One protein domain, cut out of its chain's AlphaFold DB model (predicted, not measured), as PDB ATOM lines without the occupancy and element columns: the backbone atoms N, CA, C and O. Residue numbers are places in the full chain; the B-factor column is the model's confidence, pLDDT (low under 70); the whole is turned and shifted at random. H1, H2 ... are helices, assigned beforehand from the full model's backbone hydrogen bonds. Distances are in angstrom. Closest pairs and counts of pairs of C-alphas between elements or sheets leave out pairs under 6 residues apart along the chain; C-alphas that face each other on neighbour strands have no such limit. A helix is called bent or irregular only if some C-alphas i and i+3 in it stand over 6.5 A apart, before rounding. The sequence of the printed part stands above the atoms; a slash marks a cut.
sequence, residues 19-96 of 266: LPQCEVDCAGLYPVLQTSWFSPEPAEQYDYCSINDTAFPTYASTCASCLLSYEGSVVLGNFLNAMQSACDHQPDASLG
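This is residues 19 to 96 of the 266 residues of an uncharacterized protein of Phialophora americana (UniProt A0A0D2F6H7). What does the model look like as a whole? Three helices fold back and forth, with H2 between H1 and H3: H1 packs on one side of H2 and H3 on another, while H1 and H3 stay apart. A loop sticks out at the end of H1 with residues 37 to 42, and residues 90 to 96 run on past the end of H3. What is it made of, and how large is it? The printed part has 78 residues with three named helices, in the order H1, H2, H3, and no named strand, and its class is all helix. It is compact, with a radius of gyration of the C-alphas of 12.9 A, and its C-alphas span 37 by 27 by 19 A.

How does the longest helix stand to the next one? H1, residues 19 to 38, and H2, residues 51 to 69, touch and form a helical hairpin. Their closest C-alphas, those of Cys 26 and Cys 63, are 4.7 A apart. They run opposite ways at a tilt of 38 degrees, only just steep. Where is the third helix? H3, residues 74 to 89, touches H2, and their closest C-alphas, those of Ala 64 and Gly 77, are 4.1 A apart. These two also form a helical hairpin, running opposite ways at a tilt of 38 degrees, only just steep. H1 and H3 are apart. How well formed are the helix backbones? In H3 every O i to N i+4 pair is within hydrogen-bond range, against 9 of 16 pairs in H1 and 10 of 15 in H2.

Where does H1 lie? It begins at C-alpha 19, (-38.793, 42.287, -41.837), and measures 21.1 A from first to last C-alpha. It is irregular, with C-alphas 21 and 24 lying 7.6 A apart, and has a kink of 91 degrees near residue 26. Where do H2 and H3 lie? H2 begins at C-alpha 51, (-47.367, 22.990, -34.788), and is 26.8 A long; it is irregular, with C-alphas 53 and 56 lying 8.6 A apart, and has a kink of 36 degrees near residue 58. H3 is 22.5 A long and ends at C-alpha 89, (-52.837, 31.030, -21.036).

How far does the printed part reach? The two C-alphas farthest apart, those of Pro 20 and Leu 95, are 40.0 A apart. How are the helices joined? The printed part has no cut. The link from H1 to H2 is long, with 12 residues, and that from H2 to H3 is tight, with 4. Where is confidence low? Residues 40, 42 and 43 have a pLDDT under 70, and the mean of the printed part is 85.5.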
ATOM      1  N   LEU A  19     -38.792  43.744 -41.867       70.69
ATOM      2  CA  LEU A  19     -38.793  42.287 -41.837       70.69
ATOM      3  C   LEU A  19     -37.436  41.667 -42.220       70.69
ATOM      4  O   LEU A  19     -37.039  40.731 -41.533       70.69
ATOM      5  N   PRO A  20     -36.668  42.207 -43.196       74.81
ATOM      6  CA  PRO A  20     -35.357  41.652 -43.533       74.81
ATOM      7  C   PRO A  20     -34.358  41.654 -42.368       74.81
ATOM      8  O   PRO A  20     -33.468  40.811 -42.339       74.81
ATOM      9  N   GLN A  21     -34.484  42.583 -41.411       81.56
ATOM     10  CA  GLN A  21     -33.580  42.666 -40.255       81.56
ATOM     11  C   GLN A  21     -33.905  41.620 -39.184       81.56
ATOM     12  O   GLN A  21     -33.012  41.187 -38.465       81.56
ATOM     13  N   CYS A  22     -35.166  41.188 -39.107       86.56
ATOM     14  CA  CYS A  22     -35.645  40.190 -38.147       86.56
ATOM     15  C   CYS A  22     -35.847  38.805 -38.775       86.56
ATOM     16  O   CYS A  22     -36.360  37.903 -38.119       86.56
ATOM     17  N   GLU A  23     -35.457  38.622 -40.039       86.25
ATOM     18  CA  GLU A  23     -35.650  37.383 -40.801       86.25
ATOM     19  C   GLU A  23     -35.095  36.166 -40.049       86.25
ATOM     20  O   GLU A  23     -35.756  35.136 -39.962       86.25
ATOM     21  N   VAL A  24     -33.906  36.304 -39.452       87.81
ATOM     22  CA  VAL A  24     -33.232  35.228 -38.710       87.81
ATOM     23  C   VAL A  24     -34.019  34.841 -37.456       87.81
ATOM     24  O   VAL A  24     -34.210  33.654 -37.199       87.81
ATOM     25  N   ASP A  25     -34.528  35.828 -36.718       87.25
ATOM     26  CA  ASP A  25     -35.294  35.608 -35.486       87.25
ATOM     27  C   ASP A  25     -36.703  35.067 -35.766       87.25
ATOM     28  O   ASP A  25     -37.268  34.320 -34.967       87.25
ATOM     29  N   CYS A  26     -37.274  35.419 -36.920       89.62
ATOM     30  CA  CYS A  26     -38.615  35.020 -37.334       89.62
ATOM     31  C   CYS A  26     -38.642  33.746 -38.198       89.62
ATOM     32  O   CYS A  26     -39.720  33.191 -38.423       89.62
ATOM     33  N   ALA A  27     -37.487  33.241 -38.649       87.88
ATOM     34  CA  ALA A  27     -37.395  32.118 -39.582       87.88
ATOM     35  C   ALA A  27     -38.127  30.855 -39.089       87.88
ATOM     36  O   ALA A  27     -38.773  30.146 -39.866       87.88
ATOM     37  N   GLY A  28     -38.076  30.590 -37.782       85.69
ATOM     38  CA  GLY A  28     -38.730  29.434 -37.165       85.69
ATOM     39  C   GLY A  28     -40.264  29.480 -37.180       85.69
ATOM     40  O   GLY A  28     -40.904  28.443 -37.013       85.69
ATOM     41  N   LEU A  29     -40.871  30.646 -37.435       87.56
ATOM     42  CA  LEU A  29     -42.328  30.824 -37.476       87.56
ATOM     43  C   LEU A  29     -42.940  30.533 -38.849       87.56
ATOM     44  O   LEU A  29     -44.124  30.200 -38.926       87.56
ATOM     45  N   TYR A  30     -42.158  30.619 -39.930       83.75
ATOM     46  CA  TYR A  30     -42.634  30.327 -41.287       83.75
ATOM     47  C   TYR A  30     -43.404  29.004 -41.423       83.75
ATOM     48  O   TYR A  30     -44.504  29.038 -41.980       83.75
ATOM     49  N   PRO A  31     -42.913  27.851 -40.917       80.81
ATOM     50  CA  PRO A  31     -43.638  26.590 -41.059       80.81
ATOM     51  C   PRO A  31     -44.994  26.595 -40.341       80.81
ATOM     52  O   PRO A  31     -45.951  26.018 -40.862       80.81
ATOM     53  N   VAL A  32     -45.107  27.279 -39.194       83.38
ATOM     54  CA  VAL A  32     -46.358  27.399 -38.422       83.38
ATOM     55  C   VAL A  32     -47.374  28.267 -39.155       83.38
ATOM     56  O   VAL A  32     -48.540  27.898 -39.299       83.38
ATOM     57  N   LEU A  33     -46.928  29.417 -39.660       79.38
ATOM     58  CA  LEU A  33     -47.787  30.344 -40.394       79.38
ATOM     59  C   LEU A  33     -48.257  29.733 -41.717       79.38
ATOM     60  O   LEU A  33     -49.410  29.899 -42.106       79.38
ATOM     61  N   GLN A  34     -47.390  28.981 -42.398       79.25
ATOM     62  CA  GLN A  34     -47.732  28.333 -43.659       79.25
ATOM     63  C   GLN A  34     -48.740  27.191 -43.472       79.25
ATOM     64  O   GLN A  34     -49.657  27.036 -44.273       79.25
ATOM     65  N   THR A  35     -48.607  26.397 -42.417       76.38
ATOM     66  CA  THR A  35     -49.587  25.344 -42.117       76.38
ATOM     67  C   THR A  35     -50.918  25.937 -41.663       76.38
ATOM     68  O   THR A  35     -51.952  25.538 -42.186       76.38
ATOM     69  N   SER A  36     -50.898  26.951 -40.796       73.88
ATOM     70  CA  SER A  36     -52.123  27.574 -40.273       73.88
ATOM     71  C   SER A  36     -52.918  28.344 -41.338       73.88
ATOM     72  O   SER A  36     -54.143  28.310 -41.329       73.88
ATOM     73  N   TRP A  37     -52.257  29.031 -42.282       70.44
ATOM     74  CA  TRP A  37     -52.958  29.835 -43.299       70.44
ATOM     75  C   TRP A  37     -53.384  29.081 -44.553       70.44
ATOM     76  O   TRP A  37     -54.291  29.539 -45.249       70.44
ATOM     77  N   PHE A  38     -52.714  27.979 -44.887       70.94
ATOM     78  CA  PHE A  38     -52.985  27.242 -46.123       70.94
ATOM     79  C   PHE A  38     -53.643  25.878 -45.878       70.94
ATOM     80  O   PHE A  38     -53.891  25.150 -46.843       70.94
ATOM     81  N   SER A  39     -53.945  25.528 -44.621       71.31
ATOM     82  CA  SER A  39     -54.740  24.339 -44.319       71.31
ATOM     83  C   SER A  39     -56.211  24.561 -44.707       71.31
ATOM     84  O   SER A  39     -56.778  25.601 -44.378       71.31
ATOM     85  N   PRO A  40     -56.845  23.609 -45.417       65.50
ATOM     86  CA  PRO A  40     -58.266  23.678 -45.757       65.50
ATOM     87  C   PRO A  40     -59.191  23.306 -44.585       65.50
ATOM     88  O   PRO A  40     -60.404  23.446 -44.720       65.50
ATOM     89  N   GLU A  41     -58.648  22.801 -43.473       70.81
ATOM     90  CA  GLU A  41     -59.425  22.523 -42.262       70.81
ATOM     91  C   GLU A  41     -59.547  23.783 -41.395       70.81
ATOM     92  O   GLU A  41     -58.597  24.567 -41.324       70.81
ATOM     93  N   PRO A  42     -60.705  23.997 -40.740       67.88
ATOM     94  CA  PRO A  42     -60.836  25.060 -39.756       67.88
ATOM     95  C   PRO A  42     -59.798  24.831 -38.654       67.88
ATOM     96  O   PRO A  42     -59.774  23.770 -38.037       67.88
ATOM     97  N   ALA A  43     -58.910  25.804 -38.446       68.69
ATOM     98  CA  ALA A  43     -57.931  25.728 -37.372       68.69
ATOM     99  C   ALA A  43     -58.662  25.771 -36.024       68.69
ATOM    100  O   ALA A  43     -59.431  26.701 -35.766       68.69
ATOM    101  N   GLU A  44     -58.416  24.769 -35.180       79.62
ATOM    102  CA  GLU A  44     -58.876  24.770 -33.793       79.62
ATOM    103  C   GLU A  44     -58.219  25.922 -33.021       79.62
ATOM    104  O   GLU A  44     -57.120  26.395 -33.347       79.62
ATOM    105  N   GLN A  45     -58.903  26.394 -31.978       83.06
ATOM    106  CA  GLN A  45     -58.388  27.476 -31.150       83.06
ATOM    107  C   GLN A  45     -57.075  27.023 -30.486       83.06
ATOM    108  O   GLN A  45     -57.049  26.025 -29.776       83.06
ATOM    109  N   TYR A  46     -55.986  27.757 -30.744       87.06
ATOM    110  CA  TYR A  46     -54.619  27.485 -30.254       87.06
ATOM    111  C   TYR A  46     -53.834  26.353 -30.935       87.06
ATOM    112  O   TYR A  46     -52.709  26.083 -30.519       87.06
ATOM    113  N   ASP A  47     -54.327  25.757 -32.025       87.56
ATOM    114  CA  ASP A  47     -53.610  24.665 -32.715       87.56
ATOM    115  C   ASP A  47     -52.185  25.068 -33.152       87.56
ATOM    116  O   ASP A  47     -51.224  24.305 -33.031       87.56
ATOM    117  N   TYR A  48     -52.015  26.338 -33.538       87.31
ATOM    118  CA  TYR A  48     -50.730  26.927 -33.925       87.31
ATOM    119  C   TYR A  48     -49.638  26.845 -32.844       87.31
ATOM    120  O   TYR A  48     -48.453  26.897 -33.177       87.31
ATOM    121  N   CYS A  49     -50.004  26.685 -31.570       90.56
ATOM    122  CA  CYS A  49     -49.059  26.583 -30.459       90.56
ATOM    123  C   CYS A  49     -48.277  25.259 -30.474       90.56
ATOM    124  O   CYS A  49     -47.128  25.216 -30.036       90.56
ATOM    125  N   SER A  50     -48.877  24.187 -31.002       88.56
ATOM    126  CA  SER A  50     -48.286  22.843 -31.060       88.56
ATOM    127  C   SER A  50     -47.664  22.482 -32.408       88.56
ATOM    128  O   SER A  50     -46.968  21.471 -32.510       88.56
ATOM    129  N   ILE A  51     -47.877  23.290 -33.449       84.44
ATOM    130  CA  ILE A  51     -47.367  22.990 -34.788       84.44
ATOM    131  C   ILE A  51     -45.832  22.944 -34.793       84.44
ATOM    132  O   ILE A  51     -45.161  23.838 -34.271       84.44
ATOM    133  N   ASN A  52     -45.290  21.923 -35.469       83.19
ATOM    134  CA  ASN A  52     -43.858  21.744 -35.724       83.19
ATOM    135  C   ASN A  52     -43.021  21.748 -34.430       83.19
ATOM    136  O   ASN A  52     -42.116  22.563 -34.283       83.19
ATOM    137  N   ASP A  53     -43.374  20.867 -33.488       83.69
ATOM    138  CA  ASP A  53     -42.698  20.703 -32.194       83.69
ATOM    139  C   ASP A  53     -42.642  22.000 -31.371       83.69
ATOM    140  O   ASP A  53     -41.596  22.386 -30.853       83.69
ATOM    141  N   THR A  54     -43.777  22.697 -31.235       86.25
ATOM    142  CA  THR A  54     -43.886  23.966 -30.483       86.25
ATOM    143  C   THR A  54     -42.993  25.088 -31.033       86.25
ATOM    144  O   THR A  54     -42.458  25.923 -30.297       86.25
ATOM    145  N   ALA A  55     -42.851  25.154 -32.360       88.12
ATOM    146  CA  ALA A  55     -42.069  26.198 -33.014       88.12
ATOM    147  C   ALA A  55     -42.603  27.608 -32.703       88.12
ATOM    148  O   ALA A  55     -41.816  28.527 -32.489       88.12
ATOM    149  N   PHE A  56     -43.924  27.790 -32.612       91.12
ATOM    150  CA  PHE A  56     -44.491  29.103 -32.301       91.12
ATOM    151  C   PHE A  56     -44.003  29.663 -30.957       91.12
ATOM    152  O   PHE A  56     -43.321  30.689 -30.982       91.12
ATOM    153  N   PRO A  57     -44.251  29.004 -29.805       91.00
ATOM    154  CA  PRO A  57     -43.804  29.528 -28.517       91.00
ATOM    155  C   PRO A  57     -42.276  29.621 -28.384       91.00
ATOM    156  O   PRO A  57     -41.774  30.405 -27.583       91.00
ATOM    157  N   THR A  58     -41.528  28.858 -29.187       92.00
ATOM    158  CA  THR A  58     -40.059  28.890 -29.194       92.00
ATOM    159  C   THR A  58     -39.499  30.146 -29.871       92.00
ATOM    160  O   THR A  58     -38.536  30.729 -29.377       92.00
ATOM    161  N   TYR A  59     -40.084  30.576 -30.996       90.88
ATOM    162  CA  TYR A  59     -39.529  31.657 -31.826       90.88
ATOM    163  C   TYR A  59     -40.316  32.976 -31.752       90.88
ATOM    164  O   TYR A  59     -39.777  34.030 -32.094       90.88
ATOM    165  N   ALA A  60     -41.575  32.959 -31.300       91.88
ATOM    166  CA  ALA A  60     -42.440  34.139 -31.328       91.88
ATOM    167  C   ALA A  60     -41.931  35.283 -30.444       91.88
ATOM    168  O   ALA A  60     -41.988  36.434 -30.872       91.88
ATOM    169  N   SER A  61     -41.380  34.996 -29.263       91.19
ATOM    170  CA  SER A  61     -40.860  36.020 -28.344       91.19
ATOM    171  C   SER A  61     -39.616  36.737 -28.891       91.19
ATOM    172  O   SER A  61     -39.539  37.971 -28.849       91.19
ATOM    173  N   THR A  62     -38.671  35.984 -29.460       92.19
ATOM    174  CA  THR A  62     -37.447  36.518 -30.078       92.19
ATOM    175  C   THR A  62     -37.784  37.354 -31.309       92.19
ATOM    176  O   THR A  62     -37.381  38.514 -31.401       92.19
ATOM    177  N   CYS A  63     -38.620  36.815 -32.202       92.31
ATOM    178  CA  CYS A  63     -39.103  37.529 -33.381       92.31
ATOM    179  C   CYS A  63     -39.861  38.810 -32.995       92.31
ATOM    180  O   CYS A  63     -39.576  39.884 -33.525       92.31
ATOM    181  N   ALA A  64     -40.778  38.736 -32.022       92.19
ATOM    182  CA  ALA A  64     -41.520  39.897 -31.547       92.19
ATOM    183  C   ALA A  64     -40.582  40.987 -31.016       92.19
ATOM    184  O   ALA A  64     -40.733  42.150 -31.378       92.19
ATOM    185  N   SER A  65     -39.587  40.622 -30.204       91.81
ATOM    186  CA  SER A  65     -38.627  41.574 -29.629       91.81
ATOM    187  C   SER A  65     -37.825  42.314 -30.703       91.81
ATOM    188  O   SER A  65     -37.659  43.533 -30.615       91.81
ATOM    189  N   CYS A  66     -37.401  41.610 -31.757       91.62
ATOM    190  CA  CYS A  66     -36.757  42.244 -32.905       91.62
ATOM    191  C   CYS A  66     -37.714  43.216 -33.617       91.62
ATOM    192  O   CYS A  66     -37.381  44.383 -33.819       91.62
ATOM    193  N   LEU A  67     -38.944  42.786 -33.920       89.94
ATOM    194  CA  LEU A  67     -39.930  43.606 -34.640       89.94
ATOM    195  C   LEU A  67     -40.355  44.865 -33.875       89.94
ATOM    196  O   LEU A  67     -40.670  45.884 -34.493       89.94
ATOM    197  N   LEU A  68     -40.339  44.811 -32.546       90.62
ATOM    198  CA  LEU A  68     -40.624  45.945 -31.667       90.62
ATOM    199  C   LEU A  68     -39.523  47.015 -31.678       90.62
ATOM    200  O   LEU A  68     -39.785  48.146 -31.270       90.62
ATOM    201  N   SER A  69     -38.314  46.677 -32.134       89.56
ATOM    202  CA  SER A  69     -37.173  47.602 -32.178       89.56
ATOM    203  C   SER A  69     -37.191  48.510 -33.413       89.56
ATOM    204  O   SER A  69     -36.528  49.546 -33.421       89.56
ATOM    205  N   TYR A  70     -37.963  48.153 -34.445       84.50
ATOM    206  CA  TYR A  70     -37.992  48.865 -35.720       84.50
ATOM    207  C   TYR A  70     -39.344  49.525 -35.993       84.50
ATOM    208  O   TYR A  70     -40.413  48.944 -35.785       84.50
ATOM    209  N   GLU A  71     -39.298  50.745 -36.526       83.50
ATOM    210  CA  GLU A  71     -40.493  51.421 -37.023       83.50
ATOM    211  C   GLU A  71     -41.111  50.636 -38.191       83.50
ATOM    212  O   GLU A  71     -40.419  50.004 -38.995       83.50
ATOM    213  N   GLY A  72     -42.443  50.653 -38.264       80.25
ATOM    214  CA  GLY A  72     -43.211  49.930 -39.283       80.25
ATOM    215  C   GLY A  72     -43.535  48.468 -38.949       80.25
ATOM    216  O   GLY A  72     -44.467  47.926 -39.541       80.25
ATOM    217  N   SER A  73     -42.845  47.846 -37.981       85.06
ATOM    218  CA  SER A  73     -43.060  46.444 -37.567       85.06
ATOM    219  C   SER A  73     -43.579  46.255 -36.137       85.06
ATOM    220  O   SER A  73     -43.903  45.131 -35.755       85.06
ATOM    221  N   VAL A  74     -43.716  47.331 -35.355       87.88
ATOM    222  CA  VAL A  74     -44.151  47.271 -33.946       87.88
ATOM    223  C   VAL A  74     -45.508  46.578 -33.780       87.88
ATOM    224  O   VAL A  74     -45.655  45.725 -32.913       87.88
ATOM    225  N   VAL A  75     -46.478  46.874 -34.652       89.31
ATOM    226  CA  VAL A  75     -47.823  46.265 -34.620       89.31
ATOM    227  C   VAL A  75     -47.750  44.745 -34.793       89.31
ATOM    228  O   VAL A  75     -48.405  44.002 -34.062       89.31
ATOM    229  N   LEU A  76     -46.892  44.269 -35.700       87.81
ATOM    230  CA  LEU A  76     -46.652  42.839 -35.882       87.81
ATOM    231  C   LEU A  76     -45.987  42.221 -34.642       87.81
ATOM    232  O   LEU A  76     -46.376  41.136 -34.213       87.81
ATOM    233  N   GLY A  77     -45.036  42.924 -34.019       90.50
ATOM    234  CA  GLY A  77     -44.428  42.498 -32.754       90.50
ATOM    235  C   GLY A  77     -45.428  42.429 -31.590       90.50
ATOM    236  O   GLY A  77     -45.408  41.477 -30.808       90.50
ATOM    237  N   ASN A  78     -46.355  43.387 -31.490       91.12
ATOM    238  CA  ASN A  78     -47.439  43.363 -30.501       91.12
ATOM    239  C   ASN A  78     -48.374  42.171 -30.734       91.12
ATOM    240  O   ASN A  78     -48.756  41.488 -29.786       91.12
ATOM    241  N   PHE A  79     -48.707  41.895 -31.997       90.69
ATOM    242  CA  PHE A  79     -49.543  40.761 -32.374       90.69
ATOM    243  C   PHE A  79     -48.902  39.418 -32.019       90.69
ATOM    244  O   PHE A  79     -49.564  38.559 -31.440       90.69
ATOM    245  N   LEU A  80     -47.609  39.246 -32.300       90.88
ATOM    246  CA  LEU A  80     -46.892  38.029 -31.921       90.88
ATOM    247  C   LEU A  80     -46.845  37.836 -30.402       90.88
ATOM    248  O   LEU A  80     -47.058  36.721 -29.940       90.88
ATOM    249  N   ASN A  81     -46.662  38.905 -29.621       92.50
ATOM    250  CA  ASN A  81     -46.747  38.829 -28.157       92.50
ATOM    251  C   ASN A  81     -48.152  38.461 -27.662       92.50
ATOM    252  O   ASN A  81     -48.287  37.710 -26.698       92.50
ATOM    253  N   ALA A  82     -49.199  38.965 -28.315       91.75
ATOM    254  CA  ALA A  82     -50.570  38.596 -27.985       91.75
ATOM    255  C   ALA A  82     -50.837  37.113 -28.268       91.75
ATOM    256  O   ALA A  82     -51.392  36.414 -27.424       91.75
ATOM    257  N   MET A  83     -50.396  36.616 -29.425       90.69
ATOM    258  CA  MET A  83     -50.508  35.196 -29.760       90.69
ATOM    259  C   MET A  83     -49.655  34.322 -28.831       90.69
ATOM    260  O   MET A  83     -50.115  33.273 -28.397       90.69
ATOM    261  N   GLN A  84     -48.464  34.772 -28.428       91.62
ATOM    262  CA  GLN A  84     -47.670  34.080 -27.408       91.62
ATOM    263  C   GLN A  84     -48.442  33.969 -26.089       91.62
ATOM    264  O   GLN A  84     -48.619  32.872 -25.567       91.62
ATOM    265  N   SER A  85     -48.980  35.089 -25.591       91.25
ATOM    266  CA  SER A  85     -49.789  35.089 -24.370       91.25
ATOM    267  C   SER A  85     -51.001  34.168 -24.493       91.25
ATOM    268  O   SER A  85     -51.409  33.561 -23.504       91.25
ATOM    269  N   ALA A  86     -51.593  34.076 -25.681       90.94
ATOM    270  CA  ALA A  86     -52.712  33.189 -25.946       90.94
ATOM    271  C   ALA A  86     -52.293  31.707 -25.936       90.94
ATOM    272  O   ALA A  86     -53.042  30.892 -25.409       90.94
ATOM    273  N   CYS A  87     -51.095  31.359 -26.418       91.19
ATOM    274  CA  CYS A  87     -50.544  30.007 -26.267       91.19
ATOM    275  C   CYS A  87     -50.280  29.626 -24.810       91.19
ATOM    276  O   CYS A  87     -50.536  28.486 -24.426       91.19
ATOM    277  N   ASP A  88     -49.786  30.573 -24.010       90.75
ATOM    278  CA  ASP A  88     -49.405  30.314 -22.619       90.75
ATOM    279  C   ASP A  88     -50.630  30.156 -21.704       90.75
ATOM    280  O   ASP A  88     -50.630  29.321 -20.802       90.75
ATOM    281  N   HIS A  89     -51.678  30.954 -21.934       90.38
ATOM    282  CA  HIS A  89     -52.837  31.030 -21.036       90.38
ATOM    283  C   HIS A  89     -54.094  30.345 -21.579       90.38
ATOM    284  O   HIS A  89     -55.008  30.095 -20.799       90.38
ATOM    285  N   GLN A  90     -54.158  30.087 -22.891       90.62
ATOM    286  CA  GLN A  90     -55.285  29.463 -23.602       90.62
ATOM    287  C   GLN A  90     -56.664  29.908 -23.081       90.62
ATOM    288  O   GLN A  90     -57.452  29.073 -22.634       90.62
ATOM    289  N   PRO A  91     -56.971  31.221 -23.097       89.38
ATOM    290  CA  PRO A  91     -58.214  31.718 -22.521       89.38
ATOM    291  C   PRO A  91     -59.441  31.136 -23.233       89.38
ATOM    292  O   PRO A  91     -59.506  31.102 -24.464       89.38
ATOM    293  N   ASP A  92     -60.439  30.713 -22.464       86.94
ATOM    294  CA  ASP A  92     -61.706  30.217 -23.000       86.94
ATOM    295  C   ASP A  92     -62.712  31.364 -23.188       86.94
ATOM    296  O   ASP A  92     -63.192  31.979 -22.226       86.94
ATOM    297  N   ALA A  93     -63.069  31.628 -24.445       84.75
ATOM    298  CA  ALA A  93     -64.047  32.651 -24.804       84.75
ATOM    299  C   ALA A  93     -65.451  32.346 -24.243       84.75
ATOM    300  O   ALA A  93     -66.204  33.271 -23.941       84.75
ATOM    301  N   SER A  94     -65.788  31.069 -24.041       86.56
ATOM    302  CA  SER A  94     -67.071  30.623 -23.475       86.56
ATOM    303  C   SER A  94     -67.217  31.005 -22.002       86.56
ATOM    304  O   SER A  94     -68.329  31.184 -21.508       86.56
ATOM    305  N   LEU A  95     -66.087  31.157 -21.303       88.19
ATOM    306  CA  LEU A  95     -66.009  31.582 -19.905       88.19
ATOM    307  C   LEU A  95     -65.765  33.094 -19.759       88.19
ATOM    308  O   LEU A  95     -65.573  33.580 -18.646       88.19
ATOM    309  N   GLY A  96     -65.751  33.841 -20.870       85.69
ATOM    310  CA  GLY A  96     -65.452  35.273 -20.882       85.69
ATOM    311  C   GLY A  96     -63.983  35.606 -20.604       85.69
ATOM    312  O   GLY A  96     -63.678  36.741 -20.238       85.69
TER     313      GLY A  96